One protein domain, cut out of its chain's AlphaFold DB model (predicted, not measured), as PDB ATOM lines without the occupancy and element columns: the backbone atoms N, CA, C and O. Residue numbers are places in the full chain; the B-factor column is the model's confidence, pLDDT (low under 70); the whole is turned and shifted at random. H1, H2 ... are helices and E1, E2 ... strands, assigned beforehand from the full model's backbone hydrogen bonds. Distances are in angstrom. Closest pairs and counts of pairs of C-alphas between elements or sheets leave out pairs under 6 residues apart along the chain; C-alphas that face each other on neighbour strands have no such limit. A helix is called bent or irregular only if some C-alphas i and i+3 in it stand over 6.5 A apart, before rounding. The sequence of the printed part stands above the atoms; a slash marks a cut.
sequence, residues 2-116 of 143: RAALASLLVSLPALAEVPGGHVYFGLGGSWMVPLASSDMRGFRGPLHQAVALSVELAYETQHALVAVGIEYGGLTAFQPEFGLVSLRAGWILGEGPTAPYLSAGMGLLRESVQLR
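Overview. This is residues 2 to 116 of the 143 residues of an uncharacterized protein of Deltaproteobacteria bacterium (UniProt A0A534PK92). The model is one long, twisted sheet of five strands, with a single helix, H1, at one end of it, whose residues 2 to 11 stick out free of the rest. The strands E1 to E5 form an antiparallel meander, each strand the antiparallel neighbour of the one before, in the order E1 E2 E3 E4 E5, and a long loop, residues 33 to 49, joins E1 to E2 at the other end. The printed part has 115 residues, in the order H1 E1 E2 E3 E4 E5, and is mostly strand. It is loose, with a radius of gyration of the C-alphas of 17.9 A, and elongated, spanning 55 by 34 by 22 A.

Arrangement. H1, residues 2 to 15, is only just irregular, C-alphas 10 and 13 being 6.7 A apart, and 8 of its 10 O i to N i+4 pairs are within hydrogen-bond range. Edge strand E1, residues 22 to 32, and E2, residues 50 to 60, form a hairpin at 161 degrees, with N 24 and O 58 2.8 A apart. E2 and E3, residues 64 to 73, form a hairpin with N 55 and O 70 at 2.8 A. E3 and E4, residues 81 to 92, form another, with N 67 and O 88 at 2.8 A. E4 and edge strand E5, residues 101 to 112, also form a hairpin, with N 83 and O 110 at 2.8 A. E4 bends by 54 degrees at residue 89 and E5 by 56 degrees at residue 106. H1 is only just not on the sheet, with 4 pairs of C-alphas within 10 A.

Along the chain. H1 begins at C-alpha 2 (8.554, -9.391, 16.101) and is 20.8 A long. E1 begins at C-alpha 22 (-8.079, 8.012, 7.957). E1 to E5 measure 30.7, 30.6, 28.6, 32.9 and 32.2 A, and E5 ends at C-alpha 112 (-6.703, -27.266, 13.183).

Size, cuts and confidence. The C-alphas of Pro 19 and Arg 116 are the two farthest apart, 55.9 A. The printed part has no cut; the link E1 to E2 is long and E2 to E3 is tight. The mean pLDDT of the printed part is 78.3, with residues 2 to 20, 35 to 46, 77 to 80 and 114 to 116 under 70.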
ATOM      1  N   ARG A   2       8.141 -10.727  15.606       47.75
ATOM      2  CA  ARG A   2       8.554  -9.391  16.101       47.75
ATOM      3  C   ARG A   2       9.023  -8.406  15.012       47.75
ATOM      4  O   ARG A   2       8.728  -7.224  15.111       47.75
ATOM      5  N   ALA A   3       9.698  -8.893  13.968       48.31
ATOM      6  CA  ALA A   3      10.227  -8.043  12.897       48.31
ATOM      7  C   ALA A   3       9.133  -7.406  12.015       48.31
ATOM      8  O   ALA A   3       9.240  -6.231  11.700       48.31
ATOM      9  N   ALA A   4       8.059  -8.142  11.694       54.06
ATOM     10  CA  ALA A   4       6.945  -7.632  10.882       54.06
ATOM     11  C   ALA A   4       6.167  -6.511  11.597       54.06
ATOM     12  O   ALA A   4       5.780  -5.517  10.987       54.06
ATOM     13  N   LEU A   5       5.997  -6.661  12.915       51.41
ATOM     14  CA  LEU A   5       5.338  -5.681  13.777       51.41
ATOM     15  C   LEU A   5       6.183  -4.406  13.923       51.41
ATOM     16  O   LEU A   5       5.647  -3.302  13.901       51.41
ATOM     17  N   ALA A   6       7.510  -4.556  13.995       53.09
ATOM     18  CA  ALA A   6       8.443  -3.433  14.017       53.09
ATOM     19  C   ALA A   6       8.458  -2.665  12.687       53.09
ATOM     20  O   ALA A   6       8.434  -1.439  12.702       53.09
ATOM     21  N   SER A   7       8.418  -3.349  11.538       54.75
ATOM     22  CA  SER A   7       8.309  -2.679  10.234       54.75
ATOM     23  C   SER A   7       6.987  -1.923  10.062       54.75
ATOM     24  O   SER A   7       6.998  -0.830   9.510       54.75
ATOM     25  N   LEU A   8       5.875  -2.447  10.600       53.78
ATOM     26  CA  LEU A   8       4.573  -1.767  10.583       53.78
ATOM     27  C   LEU A   8       4.585  -0.489  11.447       53.78
ATOM     28  O   LEU A   8       4.044   0.544  11.056       53.78
ATOM     29  N   LEU A   9       5.247  -0.552  12.611       55.09
ATOM     30  CA  LEU A   9       5.436   0.580  13.528       55.09
ATOM     31  C   LEU A   9       6.352   1.668  12.956       55.09
ATOM     32  O   LEU A   9       6.134   2.846  13.224       55.09
ATOM     33  N   VAL A  10       7.342   1.295  12.146       54.94
ATOM     34  CA  VAL A  10       8.264   2.246  11.504       54.94
ATOM     35  C   VAL A  10       7.623   2.955  10.302       54.94
ATOM     36  O   VAL A  10       7.988   4.092  10.017       54.94
ATOM     37  N   SER A  11       6.633   2.355   9.629       53.78
ATOM     38  CA  SER A  11       5.904   3.004   8.523       53.78
ATOM     39  C   SER A  11       4.749   3.914   8.962       53.78
ATOM     40  O   SER A  11       4.308   4.751   8.181       53.78
ATOM     41  N   LEU A  12       4.268   3.786  10.203       54.72
ATOM     42  CA  LEU A  12       3.198   4.621  10.770       54.72
ATOM     43  C   LEU A  12       3.474   6.143  10.728       54.72
ATOM     44  O   LEU A  12       2.579   6.874  10.306       54.72
ATOM     45  N   PRO A  13       4.668   6.659  11.091       52.06
ATOM     46  CA  PRO A  13       4.938   8.099  11.013       52.06
ATOM     47  C   PRO A  13       5.008   8.634   9.573       52.06
ATOM     48  O   PRO A  13       4.675   9.792   9.357       52.06
ATOM     49  N   ALA A  14       5.358   7.806   8.580       52.47
ATOM     50  CA  ALA A  14       5.359   8.211   7.168       52.47
ATOM     51  C   ALA A  14       3.940   8.327   6.566       52.47
ATOM     52  O   ALA A  14       3.757   8.967   5.537       52.47
ATOM     53  N   LEU A  15       2.933   7.729   7.215       52.94
ATOM     54  CA  LEU A  15       1.517   7.810   6.828       52.94
ATOM     55  C   LEU A  15       0.763   8.935   7.565       52.94
ATOM     56  O   LEU A  15      -0.370   9.254   7.213       52.94
ATOM     57  N   ALA A  16       1.374   9.568   8.573       52.16
ATOM     58  CA  ALA A  16       0.748  10.651   9.336       52.16
ATOM     59  C   ALA A  16       0.698  11.995   8.575       52.16
ATOM     60  O   ALA A  16      -0.065  12.878   8.955       52.16
ATOM     61  N   GLU A  17       1.474  12.145   7.496       53.88
ATOM     62  CA  GLU A  17       1.538  13.369   6.679       53.88
ATOM     63  C   GLU A  17       0.711  13.302   5.383       53.88
ATOM     64  O   GLU A  17       0.714  14.255   4.605       53.88
ATOM     65  N   VAL A  18      -0.021  12.210   5.132       60.38
ATOM     66  CA  VAL A  18      -0.836  12.089   3.913       60.38
ATOM     67  C   VAL A  18      -2.140  12.884   4.076       60.38
ATOM     68  O   VAL A  18      -2.922  12.593   4.989       60.38
ATOM     69  N   PRO A  19      -2.426  13.867   3.200       60.78
ATOM     70  CA  PRO A  19      -3.695  14.586   3.219       60.78
ATOM     71  C   PRO A  19      -4.877  13.616   3.069       60.78
ATOM     72  O   PRO A  19      -4.905  12.814   2.136       60.78
ATOM     73  N   GLY A  20      -5.849  13.684   3.985       68.44
ATOM     74  CA  GLY A  20      -7.031  12.810   3.964       68.44
ATOM     75  C   GLY A  20      -6.784  11.378   4.454       68.44
ATOM     76  O   GLY A  20      -7.554  10.484   4.121       68.44
ATOM     77  N   GLY A  21      -5.705  11.142   5.209       76.44
ATOM     78  CA  GLY A  21      -5.440   9.855   5.848       76.44
ATOM     79  C   GLY A  21      -6.413   9.561   6.995       76.44
ATOM     80  O   GLY A  21      -6.481  10.323   7.962       76.44
ATOM     81  N   HIS A  22      -7.131   8.442   6.930       86.12
ATOM     82  CA  HIS A  22      -8.079   8.012   7.957       86.12
ATOM     83  C   HIS A  22      -7.769   6.594   8.437       86.12
ATOM     84  O   HIS A  22      -7.455   5.709   7.649       86.12
ATOM     85  N   VAL A  23      -7.865   6.367   9.748       89.69
ATOM     86  CA  VAL A  23      -7.738   5.031  10.345       89.69
ATOM     87  C   VAL A  23      -9.119   4.557  10.767       89.69
ATOM     88  O   VAL A  23      -9.828   5.271  11.475       89.69
ATOM     89  N   TYR A  24      -9.468   3.331  10.389       87.62
ATOM     90  CA  TYR A  24     -10.727   2.701  10.754       87.62
ATOM     91  C   TYR A  24     -10.496   1.352  11.414       87.62
ATOM     92  O   TYR A  24      -9.569   0.612  11.082       87.62
ATOM     93  N   PHE A  25     -11.388   1.036  12.342       93.50
ATOM     94  CA  PHE A  25     -11.463  -0.261  12.986       93.50
ATOM     95  C   PHE A  25     -12.767  -0.940  12.570       93.50
ATOM     96  O   PHE A  25     -13.847  -0.374  12.745       93.50
ATOM     97  N   GLY A  26     -12.654  -2.131  11.996       91.25
ATOM     98  CA  GLY A  26     -13.766  -2.915  11.478       91.25
ATOM     99  C   GLY A  26     -13.992  -4.185  12.287       91.25
ATOM    100  O   GLY A  26     -13.052  -4.799  12.793       91.25
ATOM    101  N   LEU A  27     -15.255  -4.595  12.369       95.25
ATOM    102  CA  LEU A  27     -15.671  -5.907  12.850       95.25
ATOM    103  C   LEU A  27     -16.465  -6.581  11.736       95.25
ATOM    104  O   LEU A  27     -17.306  -5.943  11.100       95.25
ATOM    105  N   GLY A  28     -16.209  -7.861  11.508       92.81
ATOM    106  CA  GLY A  28     -16.852  -8.629  10.455       92.81
ATOM    107  C   GLY A  28     -17.189 -10.041  10.898       92.81
ATOM    108  O   GLY A  28     -16.796 -10.508  11.968       92.81
ATOM    109  N   GLY A  29     -17.941 -10.725  10.046       91.38
ATOM    110  CA  GLY A  29     -18.198 -12.145  10.177       91.38
ATOM    111  C   GLY A  29     -18.156 -12.806   8.812       91.38
ATOM    112  O   GLY A  29     -18.563 -12.207   7.814       91.38
ATOM    113  N   SER A  30     -17.660 -14.035   8.769       89.06
ATOM    114  CA  SER A  30     -17.633 -14.848   7.559       89.06
ATOM    115  C   SER A  30     -18.355 -16.171   7.805       89.06
ATOM    116  O   SER A  30     -18.483 -16.645   8.939       89.06
ATOM    117  N   TRP A  31     -18.881 -16.750   6.728       87.31
ATOM    118  CA  TRP A  31     -19.481 -18.076   6.747       87.31
ATOM    119  C   TRP A  31     -18.556 -19.041   6.024       87.31
ATOM    120  O   TRP A  31     -18.261 -18.864   4.842       87.31
ATOM    121  N   MET A  32     -18.147 -20.103   6.710       80.62
ATOM    122  CA  MET A  32     -17.338 -21.151   6.113       80.62
ATOM    123  C   MET A  32     -18.180 -22.310   5.606       80.62
ATOM    124  O   MET A  32     -19.021 -22.862   6.321       80.62
ATOM    125  N   VAL A  33     -17.868 -22.741   4.385       81.50
ATOM    126  CA  VAL A  33     -18.372 -23.985   3.807       81.50
ATOM    127  C   VAL A  33     -17.178 -24.891   3.507       81.50
ATOM    128  O   VAL A  33     -16.377 -24.548   2.636       81.50
ATOM    129  N   PRO A  34     -17.028 -26.034   4.202       71.50
ATOM    130  CA  PRO A  34     -15.943 -26.957   3.916       71.50
ATOM    131  C   PRO A  34     -16.121 -27.541   2.510       71.50
ATOM    132  O   PRO A  34     -17.141 -28.162   2.202       71.50
ATOM    133  N   LEU A  35     -15.123 -27.346   1.648       69.94
ATOM    134  CA  LEU A  35     -15.075 -27.996   0.344       69.94
ATOM    135  C   LEU A  35     -14.646 -29.446   0.565       69.94
ATOM    136  O   LEU A  35     -13.525 -29.715   0.993       69.94
ATOM    137  N   ALA A  36     -15.554 -30.389   0.319       57.47
ATOM    138  CA  ALA A  36     -15.261 -31.803   0.481       57.47
ATOM    139  C   ALA A  36     -14.203 -32.238  -0.546       57.47
ATOM    140  O   ALA A  36     -14.527 -32.482  -1.706       57.47
ATOM    141  N   SER A  37     -12.935 -32.342  -0.136       55.53
ATOM    142  CA  SER A  37     -11.958 -33.086  -0.926       55.53
ATOM    143  C   SER A  37     -12.251 -34.576  -0.748       55.53
ATOM    144  O   SER A  37     -12.527 -35.060   0.349       55.53
ATOM    145  N   SER A  38     -12.235 -35.323  -1.844       48.78
ATOM    146  CA  SER A  38     -12.513 -36.764  -1.890       48.78
ATOM    147  C   SER A  38     -11.474 -37.626  -1.155       48.78
ATOM    148  O   SER A  38     -11.610 -38.850  -1.129       48.78
ATOM    149  N   ASP A  39     -10.475 -37.011  -0.515       53.59
ATOM    150  CA  ASP A  39      -9.400 -37.674   0.220       53.59
ATOM    151  C   ASP A  39      -9.426 -37.333   1.721       53.59
ATOM    152  O   ASP A  39      -8.431 -36.967   2.339       53.59
ATOM    153  N   MET A  40     -10.598 -37.473   2.353       55.69
ATOM    154  CA  MET A  40     -10.763 -37.346   3.812       55.69
ATOM    155  C   MET A  40     -10.269 -38.585   4.588       55.69
ATOM    156  O   MET A  40     -10.845 -38.971   5.614       55.69
ATOM    157  N   ARG A  41      -9.218 -39.261   4.111       52.38
ATOM    158  CA  ARG A  41      -8.638 -40.449   4.759       52.38
ATOM    159  C   ARG A  41      -7.804 -40.033   5.973       52.38
ATOM    160  O   ARG A  41      -6.584 -40.094   5.960       52.38
ATOM    161  N   GLY A  42      -8.468 -39.594   7.037       57.09
ATOM    162  CA  GLY A  42      -7.781 -39.192   8.265       57.09
ATOM    163  C   GLY A  42      -8.614 -38.381   9.245       57.09
ATOM    164  O   GLY A  42      -8.271 -38.357  10.418       57.09
ATOM    165  N   PHE A  43      -9.728 -37.782   8.819       62.06
ATOM    166  CA  PHE A  43     -10.543 -36.916   9.677       62.06
ATOM    167  C   PHE A  43     -11.510 -37.698  10.574       62.06
ATOM    168  O   PHE A  43     -12.073 -38.735  10.183       62.06
ATOM    169  N   ARG A  44     -11.698 -37.205  11.805       60.25
ATOM    170  CA  ARG A  44     -12.642 -37.759  12.778       60.25
ATOM    171  C   ARG A  44     -13.923 -36.926  12.809       60.25
ATOM    172  O   ARG A  44     -14.049 -35.996  13.595       60.25
ATOM    173  N   GLY A  45     -14.909 -37.361  12.028       62.50
ATOM    174  CA  GLY A  45     -16.246 -36.766  11.999       62.50
ATOM    175  C   GLY A  45     -16.497 -35.922  10.747       62.50
ATOM    176  O   GLY A  45     -15.594 -35.759   9.926       62.50
ATOM    177  N   PRO A  46     -17.740 -35.457  10.550       66.00
ATOM    178  CA  PRO A  46     -18.075 -34.564   9.451       66.00
ATOM    179  C   PRO A  46     -17.479 -33.170   9.691       66.00
ATOM    180  O   PRO A  46     -17.544 -32.646  10.799       66.00
ATOM    181  N   LEU A  47     -16.927 -32.557   8.640       71.88
ATOM    182  CA  LEU A  47     -16.607 -31.130   8.656       71.88
ATOM    183  C   LEU A  47     -17.918 -30.346   8.682       71.88
ATOM    184  O   LEU A  47     -18.810 -30.592   7.865       71.88
ATOM    185  N   HIS A  48     -18.037 -29.407   9.610       74.69
ATOM    186  CA  HIS A  48     -19.239 -28.605   9.755       74.69
ATOM    187  C   HIS A  48     -19.056 -27.225   9.135       74.69
ATOM    188  O   HIS A  48     -17.955 -26.682   9.061       74.69
ATOM    189  N   GLN A  49     -20.172 -26.646   8.701       81.94
ATOM    190  CA  GLN A  49     -20.225 -25.220   8.419       81.94
ATOM    191  C   GLN A  49     -20.082 -24.465   9.737       81.94
ATOM    192  O   GLN A  49     -20.685 -24.844  10.747       81.94
ATOM    193  N   ALA A  50     -19.283 -23.406   9.726       81.56
ATOM    194  CA  ALA A  50     -19.066 -22.596  10.909       81.56
ATOM    195  C   ALA A  50     -19.026 -21.115  10.563       81.56
ATOM    196  O   ALA A  50     -18.679 -20.723   9.450       81.56
ATOM    197  N   VAL A  51     -19.381 -20.302  11.551       87.56
ATOM    198  CA  VAL A  51     -19.214 -18.853  11.483       87.56
ATOM    199  C   VAL A  51     -17.836 -18.487  12.033       87.56
ATOM    200  O   VAL A  51     -17.361 -19.093  13.004       87.56
ATOM    201  N   ALA A  52     -17.210 -17.498  11.411       90.12
ATOM    202  CA  ALA A  52     -16.005 -16.848  11.899       90.12
ATOM    203  C   ALA A  52     -16.283 -15.378  12.204       90.12
ATOM    204  O   ALA A  52     -17.177 -14.770  11.614       90.12
ATOM    205  N   LEU A  53     -15.502 -14.818  13.119       93.94
ATOM    206  CA  LEU A  53     -15.490 -13.393  13.413       93.94
ATOM    207  C   LEU A  53     -14.144 -12.815  13.012       93.94
ATOM    208  O   LEU A  53     -13.100 -13.433  13.235       93.94
ATOM    209  N   SER A  54     -14.178 -11.615  12.449       94.75
ATOM    210  CA  SER A  54     -12.991 -10.888  12.037       94.75
ATOM    211  C   SER A  54     -12.929  -9.509  12.672       94.75
ATOM    212  O   SER A  54     -13.939  -8.863  12.955       94.75
ATOM    213  N   VAL A  55     -11.700  -9.076  12.910       96.69
ATOM    214  CA  VAL A  55     -11.347  -7.740  13.361       96.69
ATOM    215  C   VAL A  55     -10.347  -7.177  12.371       96.69
ATOM    216  O   VAL A  55      -9.413  -7.871  11.965       96.69
ATOM    217  N   GLU A  56     -10.522  -5.919  12.002       94.75
ATOM    218  CA  GLU A  56      -9.702  -5.260  11.001       94.75
ATOM    219  C   GLU A  56      -9.250  -3.881  11.461       94.75
ATOM    220  O   GLU A  56     -10.021  -3.116  12.033       94.75
ATOM    221  N   LEU A  57      -7.996  -3.559  11.166       95.50
ATOM    222  CA  LEU A  57      -7.468  -2.207  11.224       95.50
ATOM    223  C   LEU A  57      -7.095  -1.788   9.805       95.50
ATOM    224  O   LEU A  57      -6.214  -2.397   9.196       95.50
ATOM    225  N   ALA A  58      -7.748  -0.750   9.297       92.00
ATOM    226  CA  ALA A  58      -7.500  -0.202   7.973       92.00
ATOM    227  C   ALA A  58      -6.990   1.234   8.071       92.00
ATOM    228  O   ALA A  58      -7.423   2.013   8.918       92.00
ATOM    229  N   TYR A  59      -6.070   1.574   7.183       90.62
ATOM    230  CA  TYR A  59      -5.642   2.929   6.906       90.62
ATOM    231  C   TYR A  59      -6.024   3.261   5.467       90.62
ATOM    232  O   TYR A  59      -5.660   2.541   4.537       90.62
ATOM    233  N   GLU A  60      -6.762   4.344   5.302       88.75
ATOM    234  CA  GLU A  60      -7.297   4.826   4.041       88.75
ATOM    235  C   GLU A  60      -6.680   6.184   3.705       88.75
ATOM    236  O   GLU A  60      -6.441   7.011   4.579       88.75
ATOM    237  N   THR A  61      -6.425   6.405   2.426       87.44
ATOM    238  CA  THR A  61      -6.063   7.692   1.820       87.44
ATOM    239  C   THR A  61      -7.125   8.033   0.780       87.44
ATOM    240  O   THR A  61      -7.995   7.216   0.514       87.44
ATOM    241  N   GLN A  62      -7.023   9.166   0.087       85.94
ATOM    242  CA  GLN A  62      -8.013   9.516  -0.938       85.94
ATOM    243  C   GLN A  62      -8.189   8.459  -2.058       85.94
ATOM    244  O   GLN A  62      -9.268   8.356  -2.631       85.94
ATOM    245  N   HIS A  63      -7.160   7.664  -2.381       87.88
ATOM    246  CA  HIS A  63      -7.199   6.734  -3.526       87.88
ATOM    247  C   HIS A  63      -6.799   5.295  -3.193       87.88
ATOM    248  O   HIS A  63      -6.917   4.409  -4.037       87.88
ATOM    249  N   ALA A  64      -6.289   5.042  -1.992       89.88
ATOM    250  CA  ALA A  64      -5.721   3.753  -1.632       89.88
ATOM    251  C   ALA A  64      -6.000   3.406  -0.178       89.88
ATOM    252  O   ALA A  64      -6.114   4.290   0.670       89.88
ATOM    253  N   LEU A  65      -6.032   2.110   0.106       91.06
ATOM    254  CA  LEU A  65      -6.184   1.576   1.452       91.06
ATOM    255  C   LEU A  65      -5.165   0.476   1.722       91.06
ATOM    256  O   LEU A  65      -4.753  -0.255   0.819       91.06
ATOM    257  N   VAL A  66      -4.800   0.324   2.989       93.62
ATOM    258  CA  VAL A  66      -4.026  -0.801   3.510       93.62
ATOM    259  C   VAL A  66      -4.710  -1.287   4.777       93.62
ATOM    260  O   VAL A  66      -5.019  -0.490   5.654       93.62
ATOM    261  N   ALA A  67      -4.941  -2.589   4.891       93.56
ATOM    262  CA  ALA A  67      -5.649  -3.184   6.011       93.56
ATOM    263  C   ALA A  67      -4.923  -4.416   6.547       93.56
ATOM    264  O   ALA A  67      -4.401  -5.232   5.787       93.56
ATOM    265  N   VAL A  68      -4.921  -4.561   7.868       95.94
ATOM    266  CA  VAL A  68      -4.496  -5.774   8.566       95.94
ATOM    267  C   VAL A  68      -5.708  -6.363   9.264       95.94
ATOM    268  O   VAL A  68      -6.379  -5.676  10.033       95.94
ATOM    269  N   GLY A  69      -5.970  -7.639   9.005       95.50
ATOM    270  CA  GLY A  69      -7.113  -8.356   9.553       95.50
ATOM    271  C   GLY A  69      -6.688  -9.577  10.353       95.50
ATOM    272  O   GLY A  69      -5.732 -10.266   9.990       95.50
ATOM    273  N   ILE A  70      -7.424  -9.862  11.420       95.94
ATOM    274  CA  ILE A  70      -7.364 -11.131  12.142       95.94
ATOM    275  C   ILE A  70      -8.761 -11.732  12.109       95.94
ATOM    276  O   ILE A  70      -9.733 -11.065  12.449       95.94
ATOM    277  N   GLU A  71      -8.858 -12.992  11.721       94.12
ATOM    278  CA  GLU A  71     -10.108 -13.736  11.685       94.12
ATOM    279  C   GLU A  71      -9.944 -15.053  12.428       94.12
ATOM    280  O   GLU A  71      -8.894 -15.693  12.365       94.12
ATOM    281  N   TYR A  72     -10.979 -15.430  13.164       91.38
ATOM    282  CA  TYR A  72     -11.031 -16.676  13.904       91.38
ATOM    283  C   TYR A  72     -12.396 -17.321  13.717       91.38
ATOM    284  O   TYR A  72     -13.430 -16.669  13.899       91.38
ATOM    285  N   GLY A  73     -12.413 -18.607  13.390       87.94
ATOM    286  CA  GLY A  73     -13.651 -19.358  13.231       87.94
ATOM    287  C   GLY A  73     -13.564 -20.789  13.728       87.94
ATOM    288  O   GLY A  73     -12.534 -21.244  14.217       87.94
ATOM    289  N   GLY A  74     -14.708 -21.470  13.652       78.25
ATOM    290  CA  GLY A  74     -14.986 -22.659  14.468       78.25
ATOM    291  C   GLY A  74     -15.815 -22.336  15.722       78.25
ATOM    292  O   GLY A  74     -15.843 -23.109  16.673       78.25
ATOM    293  N   LEU A  75     -16.507 -21.186  15.747       74.88
ATOM    294  CA  LEU A  75     -17.292 -20.734  16.908       74.88
ATOM    295  C   LEU A  75     -18.560 -21.567  17.143       74.88
ATOM    296  O   LEU A  75     -18.987 -21.752  18.279       74.88
ATOM    297  N   THR A  76     -19.183 -22.047  16.067       71.75
ATOM    298  CA  THR A  76     -20.452 -22.797  16.105       71.75
ATOM    299  C   THR A  76     -20.264 -24.299  15.921       71.75
ATOM    300  O   THR A  76     -21.192 -25.072  16.149       71.75
ATOM    301  N   ALA A  77     -19.074 -24.718  15.498       64.25
ATOM    302  CA  ALA A  77     -18.706 -26.109  15.345       64.25
ATOM    303  C   ALA A  77     -17.227 -26.271  15.680       64.25
ATOM    304  O   ALA A  77     -16.393 -25.558  15.136       64.25
ATOM    305  N   PHE A  78     -16.908 -27.243  16.534       66.06
ATOM    306  CA  PHE A  78     -15.539 -27.505  16.992       66.06
ATOM    307  C   PHE A  78     -14.575 -27.946  15.874       66.06
ATOM    308  O   PHE A  78     -13.386 -28.103  16.134       66.06
ATOM    309  N   GLN A  79     -15.070 -28.209  14.657       69.69
ATOM    310  CA  GLN A  79     -14.260 -28.623  13.512       69.69
ATOM    311  C   GLN A  79     -14.857 -28.109  12.183       69.69
ATOM    312  O   GLN A  79     -16.032 -28.390  11.913       69.69
ATOM    313  N   PRO A  80     -14.066 -27.452  11.313       69.25
ATOM    314  CA  PRO A  80     -12.676 -27.025  11.522       69.25
ATOM    315  C   PRO A  80     -12.578 -25.754  12.388       69.25
ATOM    316  O   PRO A  80     -13.429 -24.868  12.303       69.25
ATOM    317  N   GLU A  81     -11.521 -25.657  13.197       82.94
ATOM    318  CA  GLU A  81     -11.114 -24.405  13.849       82.94
ATOM    319  C   GLU A  81      -9.997 -23.773  13.017       82.94
ATOM    320  O   GLU A  81      -9.073 -24.465  12.580       82.94
ATOM    321  N   PHE A  82     -10.058 -22.462  12.797       85.81
ATOM    322  CA  PHE A  82      -9.004 -21.764  12.076       85.81
ATOM    323  C   PHE A  82      -8.762 -20.362  12.619       85.81
ATOM    324  O   PHE A  82      -9.651 -19.710  13.165       85.81
ATOM    325  N   GLY A  83      -7.542 -19.888  12.394       90.56
ATOM    326  CA  GLY A  83      -7.153 -18.498  12.543       90.56
ATOM    327  C   GLY A  83      -6.474 -18.004  11.273       90.56
ATOM    328  O   GLY A  83      -5.634 -18.695  10.697       90.56
ATOM    329  N   LEU A  84      -6.810 -16.796  10.846       92.44
ATOM    330  CA  LEU A  84      -6.228 -16.132   9.690       92.44
ATOM    331  C   LEU A  84      -5.687 -14.773  10.120       92.44
ATOM    332  O   LEU A  84      -6.398 -13.976  10.721       92.44
ATOM    333  N   VAL A  85      -4.434 -14.491   9.777       95.81
ATOM    334  CA  VAL A  85      -3.881 -13.132   9.829       95.81
ATOM    335  C   VAL A  85      -3.631 -12.691   8.402       95.81
ATOM    336  O   VAL A  85      -2.927 -13.382   7.670       95.81
ATOM    337  N   SER A  86      -4.191 -11.557   8.002       94.44
ATOM    338  CA  SER A  86      -4.109 -11.062   6.632       94.44
ATOM    339  C   SER A  86      -3.572  -9.640   6.565       94.44
ATOM    340  O   SER A  86      -3.771  -8.834   7.471       94.44
ATOM    341  N   LEU A  87      -2.883  -9.352   5.465       95.44
ATOM    342  CA  LEU A  87      -2.504  -8.013   5.042       95.44
ATOM    343  C   LEU A  87      -3.086  -7.800   3.647       95.44
ATOM    344  O   LEU A  87      -2.839  -8.598   2.738       95.44
ATOM    345  N   ARG A  88      -3.855  -6.728   3.480       94.25
ATOM    346  CA  ARG A  88      -4.500  -6.345   2.226       94.25
ATOM    347  C   ARG A  88      -4.118  -4.921   1.867       94.25
ATOM    348  O   ARG A  88      -3.984  -4.071   2.739       94.25
ATOM    349  N   ALA A  89      -3.971  -4.664   0.580       93.19
ATOM    350  CA  ALA A  89      -3.871  -3.326   0.029       93.19
ATOM    351  C   ALA A  89      -4.883  -3.197  -1.105       93.19
ATOM    352  O   ALA A  89      -5.214  -4.178  -1.777       93.19
ATOM    353  N   GLY A  90      -5.407  -1.999  -1.301       93.50
ATOM    354  CA  GLY A  90      -6.456  -1.770  -2.272       93.50
ATOM    355  C   GLY A  90      -6.467  -0.367  -2.831       93.50
ATOM    356  O   GLY A  90      -5.798   0.533  -2.330       93.50
ATOM    357  N   TRP A  91      -7.249  -0.220  -3.889       93.94
ATOM    358  CA  TRP A  91      -7.498   1.024  -4.587       93.94
ATOM    359  C   TRP A  91      -8.962   1.410  -4.425       93.94
ATOM    360  O   TRP A  91      -9.850   0.569  -4.591       93.94
ATOM    361  N   ILE A  92      -9.204   2.676  -4.118       92.12
ATOM    362  CA  ILE A  92     -10.537   3.241  -3.937       92.12
ATOM    363  C   ILE A  92     -11.001   3.780  -5.286       92.12
ATOM    364  O   ILE A  92     -10.274   4.500  -5.968       92.12
ATOM    365  N   LEU A  93     -12.196   3.379  -5.703       92.06
ATOM    366  CA  LEU A  93     -12.716   3.608  -7.052       92.06
ATOM    367  C   LEU A  93     -13.760   4.727  -7.112       92.06
ATOM    368  O   LEU A  93     -14.267   5.026  -8.191       92.06
ATOM    369  N   GLY A  94     -14.118   5.323  -5.978       86.88
ATOM    370  CA  GLY A  94     -15.102   6.395  -5.920       86.88
ATOM    371  C   GLY A  94     -15.019   7.197  -4.630       86.88
ATOM    372  O   GLY A  94     -14.367   6.791  -3.674       86.88
ATOM    373  N   GLU A  95     -15.711   8.328  -4.615       83.38
ATOM    374  CA  GLU A  95     -15.769   9.253  -3.485       83.38
ATOM    375  C   GLU A  95     -17.205   9.335  -2.946       83.38
ATOM    376  O   GLU A  95     -18.174   9.169  -3.694       83.38
ATOM    377  N   GLY A  96     -17.356   9.611  -1.649       83.00
ATOM    378  CA  GLY A  96     -18.655   9.803  -1.000       83.00
ATOM    379  C   GLY A  96     -18.858   8.928   0.243       83.00
ATOM    380  O   GLY A  96     -17.915   8.303   0.720       83.00
ATOM    381  N   PRO A  97     -20.089   8.869   0.787       80.44
ATOM    382  CA  PRO A  97     -20.388   8.109   2.007       80.44
ATOM    383  C   PRO A  97     -20.246   6.589   1.828       80.44
ATOM    384  O   PRO A  97     -20.126   5.868   2.816       80.44
ATOM    385  N   THR A  98     -20.249   6.112   0.581       84.69
ATOM    386  CA  THR A  98     -20.020   4.709   0.229       84.69
ATOM    387  C   THR A  98     -18.987   4.653  -0.892       84.69
ATOM    388  O   THR A  98     -19.323   4.863  -2.057       84.69
ATOM    389  N   ALA A  99     -17.729   4.391  -0.544       86.62
ATOM    390  CA  ALA A  99     -16.628   4.323  -1.499       86.62
ATOM    391  C   ALA A  99     -16.357   2.859  -1.908       86.62
ATOM    392  O   ALA A  99     -15.943   2.053  -1.071       86.62
ATOM    393  N   PRO A 100     -16.608   2.465  -3.170       91.19
ATOM    394  CA  PRO A 100     -16.241   1.136  -3.642       91.19
ATOM    395  C   PRO A 100     -14.718   1.011  -3.743       91.19
ATOM    396  O   PRO A 100     -14.035   1.959  -4.129       91.19
ATOM    397  N   TYR A 101     -14.184  -0.174  -3.460       91.94
ATOM    398  CA  TYR A 101     -12.751  -0.438  -3.555       91.94
ATOM    399  C   TYR A 101     -12.462  -1.828  -4.125       91.94
ATOM    400  O   TYR A 101     -13.263  -2.757  -4.014       91.94
ATOM    401  N   LEU A 102     -11.278  -1.974  -4.713       95.38
ATOM    402  CA  LEU A 102     -10.682  -3.255  -5.081       95.38
ATOM    403  C   LEU A 102      -9.496  -3.505  -4.166       95.38
ATOM    404  O   LEU A 102      -8.657  -2.627  -4.008       95.38
ATOM    405  N   SER A 103      -9.395  -4.694  -3.576       94.38
ATOM    406  CA  SER A 103      -8.249  -5.042  -2.736       94.38
ATOM    407  C   SER A 103      -7.697  -6.415  -3.074       94.38
ATOM    408  O   SER A 103      -8.435  -7.317  -3.468       94.38
ATOM    409  N   ALA A 104      -6.391  -6.556  -2.898       96.06
ATOM    410  CA  ALA A 104      -5.671  -7.811  -2.978       96.06
ATOM    411  C   ALA A 104      -4.765  -7.935  -1.753       96.06
ATOM    412  O   ALA A 104      -4.367  -6.946  -1.135       96.06
ATOM    413  N   GLY A 105      -4.439  -9.161  -1.376       92.88
ATOM    414  CA  GLY A 105      -3.635  -9.378  -0.191       92.88
ATOM    415  C   GLY A 105      -3.187 -10.810  -0.040       92.88
ATOM    416  O   GLY A 105      -3.424 -11.662  -0.894       92.88
ATOM    417  N   MET A 106      -2.533 -11.048   1.083       95.75
ATOM    418  CA  MET A 106      -2.063 -12.360   1.482       95.75
ATOM    419  C   MET A 106      -2.437 -12.614   2.931       95.75
ATOM    420  O   MET A 106      -2.550 -11.686   3.736       95.75
ATOM    421  N   GLY A 107      -2.623 -13.885   3.256       93.75
ATOM    422  CA  GLY A 107      -2.967 -14.312   4.595       93.75
ATOM    423  C   GLY A 107      -2.176 -15.536   5.014       93.75
ATOM    424  O   GLY A 107      -1.871 -16.408   4.202       93.75
ATOM    425  N   LEU A 108      -1.847 -15.583   6.298       93.44
ATOM    426  CA  LEU A 108      -1.340 -16.767   6.968       93.44
ATOM    427  C   LEU A 108      -2.522 -17.457   7.632       93.44
ATOM    428  O   LEU A 108      -3.038 -16.977   8.642       93.44
ATOM    429  N   LEU A 109      -2.947 -18.565   7.033       89.38
ATOM    430  CA  LEU A 109      -4.000 -19.417   7.559       89.38
ATOM    431  C   LEU A 109      -3.380 -20.499   8.442       89.38
ATOM    432  O   LEU A 109      -2.469 -21.215   8.025       89.38
ATOM    433  N   ARG A 110      -3.899 -20.630   9.657       85.12
ATOM    434  CA  ARG A 110      -3.663 -21.773  10.526       85.12
ATOM    435  C   ARG A 110      -4.987 -22.478  10.726       85.12
ATOM    436  O   ARG A 110      -5.921 -21.885  11.247       85.12
ATOM    437  N   GLU A 111      -5.036 -23.740  10.352       81.25
ATOM    438  CA  GLU A 111      -6.204 -24.588  10.529       81.25
ATOM    439  C   GLU A 111      -5.840 -25.735  11.469       81.25
ATOM    440  O   GLU A 111      -4.740 -26.293  11.403       81.25
ATOM    441  N   SER A 112      -6.759 -26.067  12.364       76.25
ATOM    442  CA  SER A 112      -6.703 -27.266  13.183       76.25
ATOM    443  C   SER A 112      -7.984 -28.053  13.004       76.25
ATOM    444  O   SER A 112      -9.096 -27.535  13.123       76.25
ATOM    445  N   VAL A 113      -7.806 -29.341  12.751       72.81
ATOM    446  CA  VAL A 113      -8.898 -30.288  12.587       72.81
ATOM    447  C   VAL A 113      -8.531 -31.554  13.334       72.81
ATOM    448  O   VAL A 113      -7.355 -31.904  13.415       72.81
ATOM    449  N   GLN A 114      -9.525 -32.244  13.881       68.19
ATOM    450  CA  GLN A 114      -9.270 -33.446  14.653       68.19
ATOM    451  C   GLN A 114      -9.107 -34.650  13.723       68.19
ATOM    452  O   GLN A 114     -10.035 -35.074  13.022       68.19
ATOM    453  N   LEU A 115      -7.914 -35.234  13.733       63.12
ATOM    454  CA  LEU A 115      -7.625 -36.459  13.004       63.12
ATOM    455  C   LEU A 115      -8.083 -37.684  13.810       63.12
ATOM    456  O   LEU A 115      -8.187 -37.667  15.036       63.12
ATOM    457  N   ARG A 116      -8.341 -38.803  13.124       57.66
ATOM    458  CA  ARG A 116      -8.704 -40.096  13.741       57.66
ATOM    459  C   ARG A 116      -7.646 -40.609  14.712       57.66
ATOM    460  O   ARG A 116      -7.979 -41.391  15.595       57.66
TER     461      ARG A 116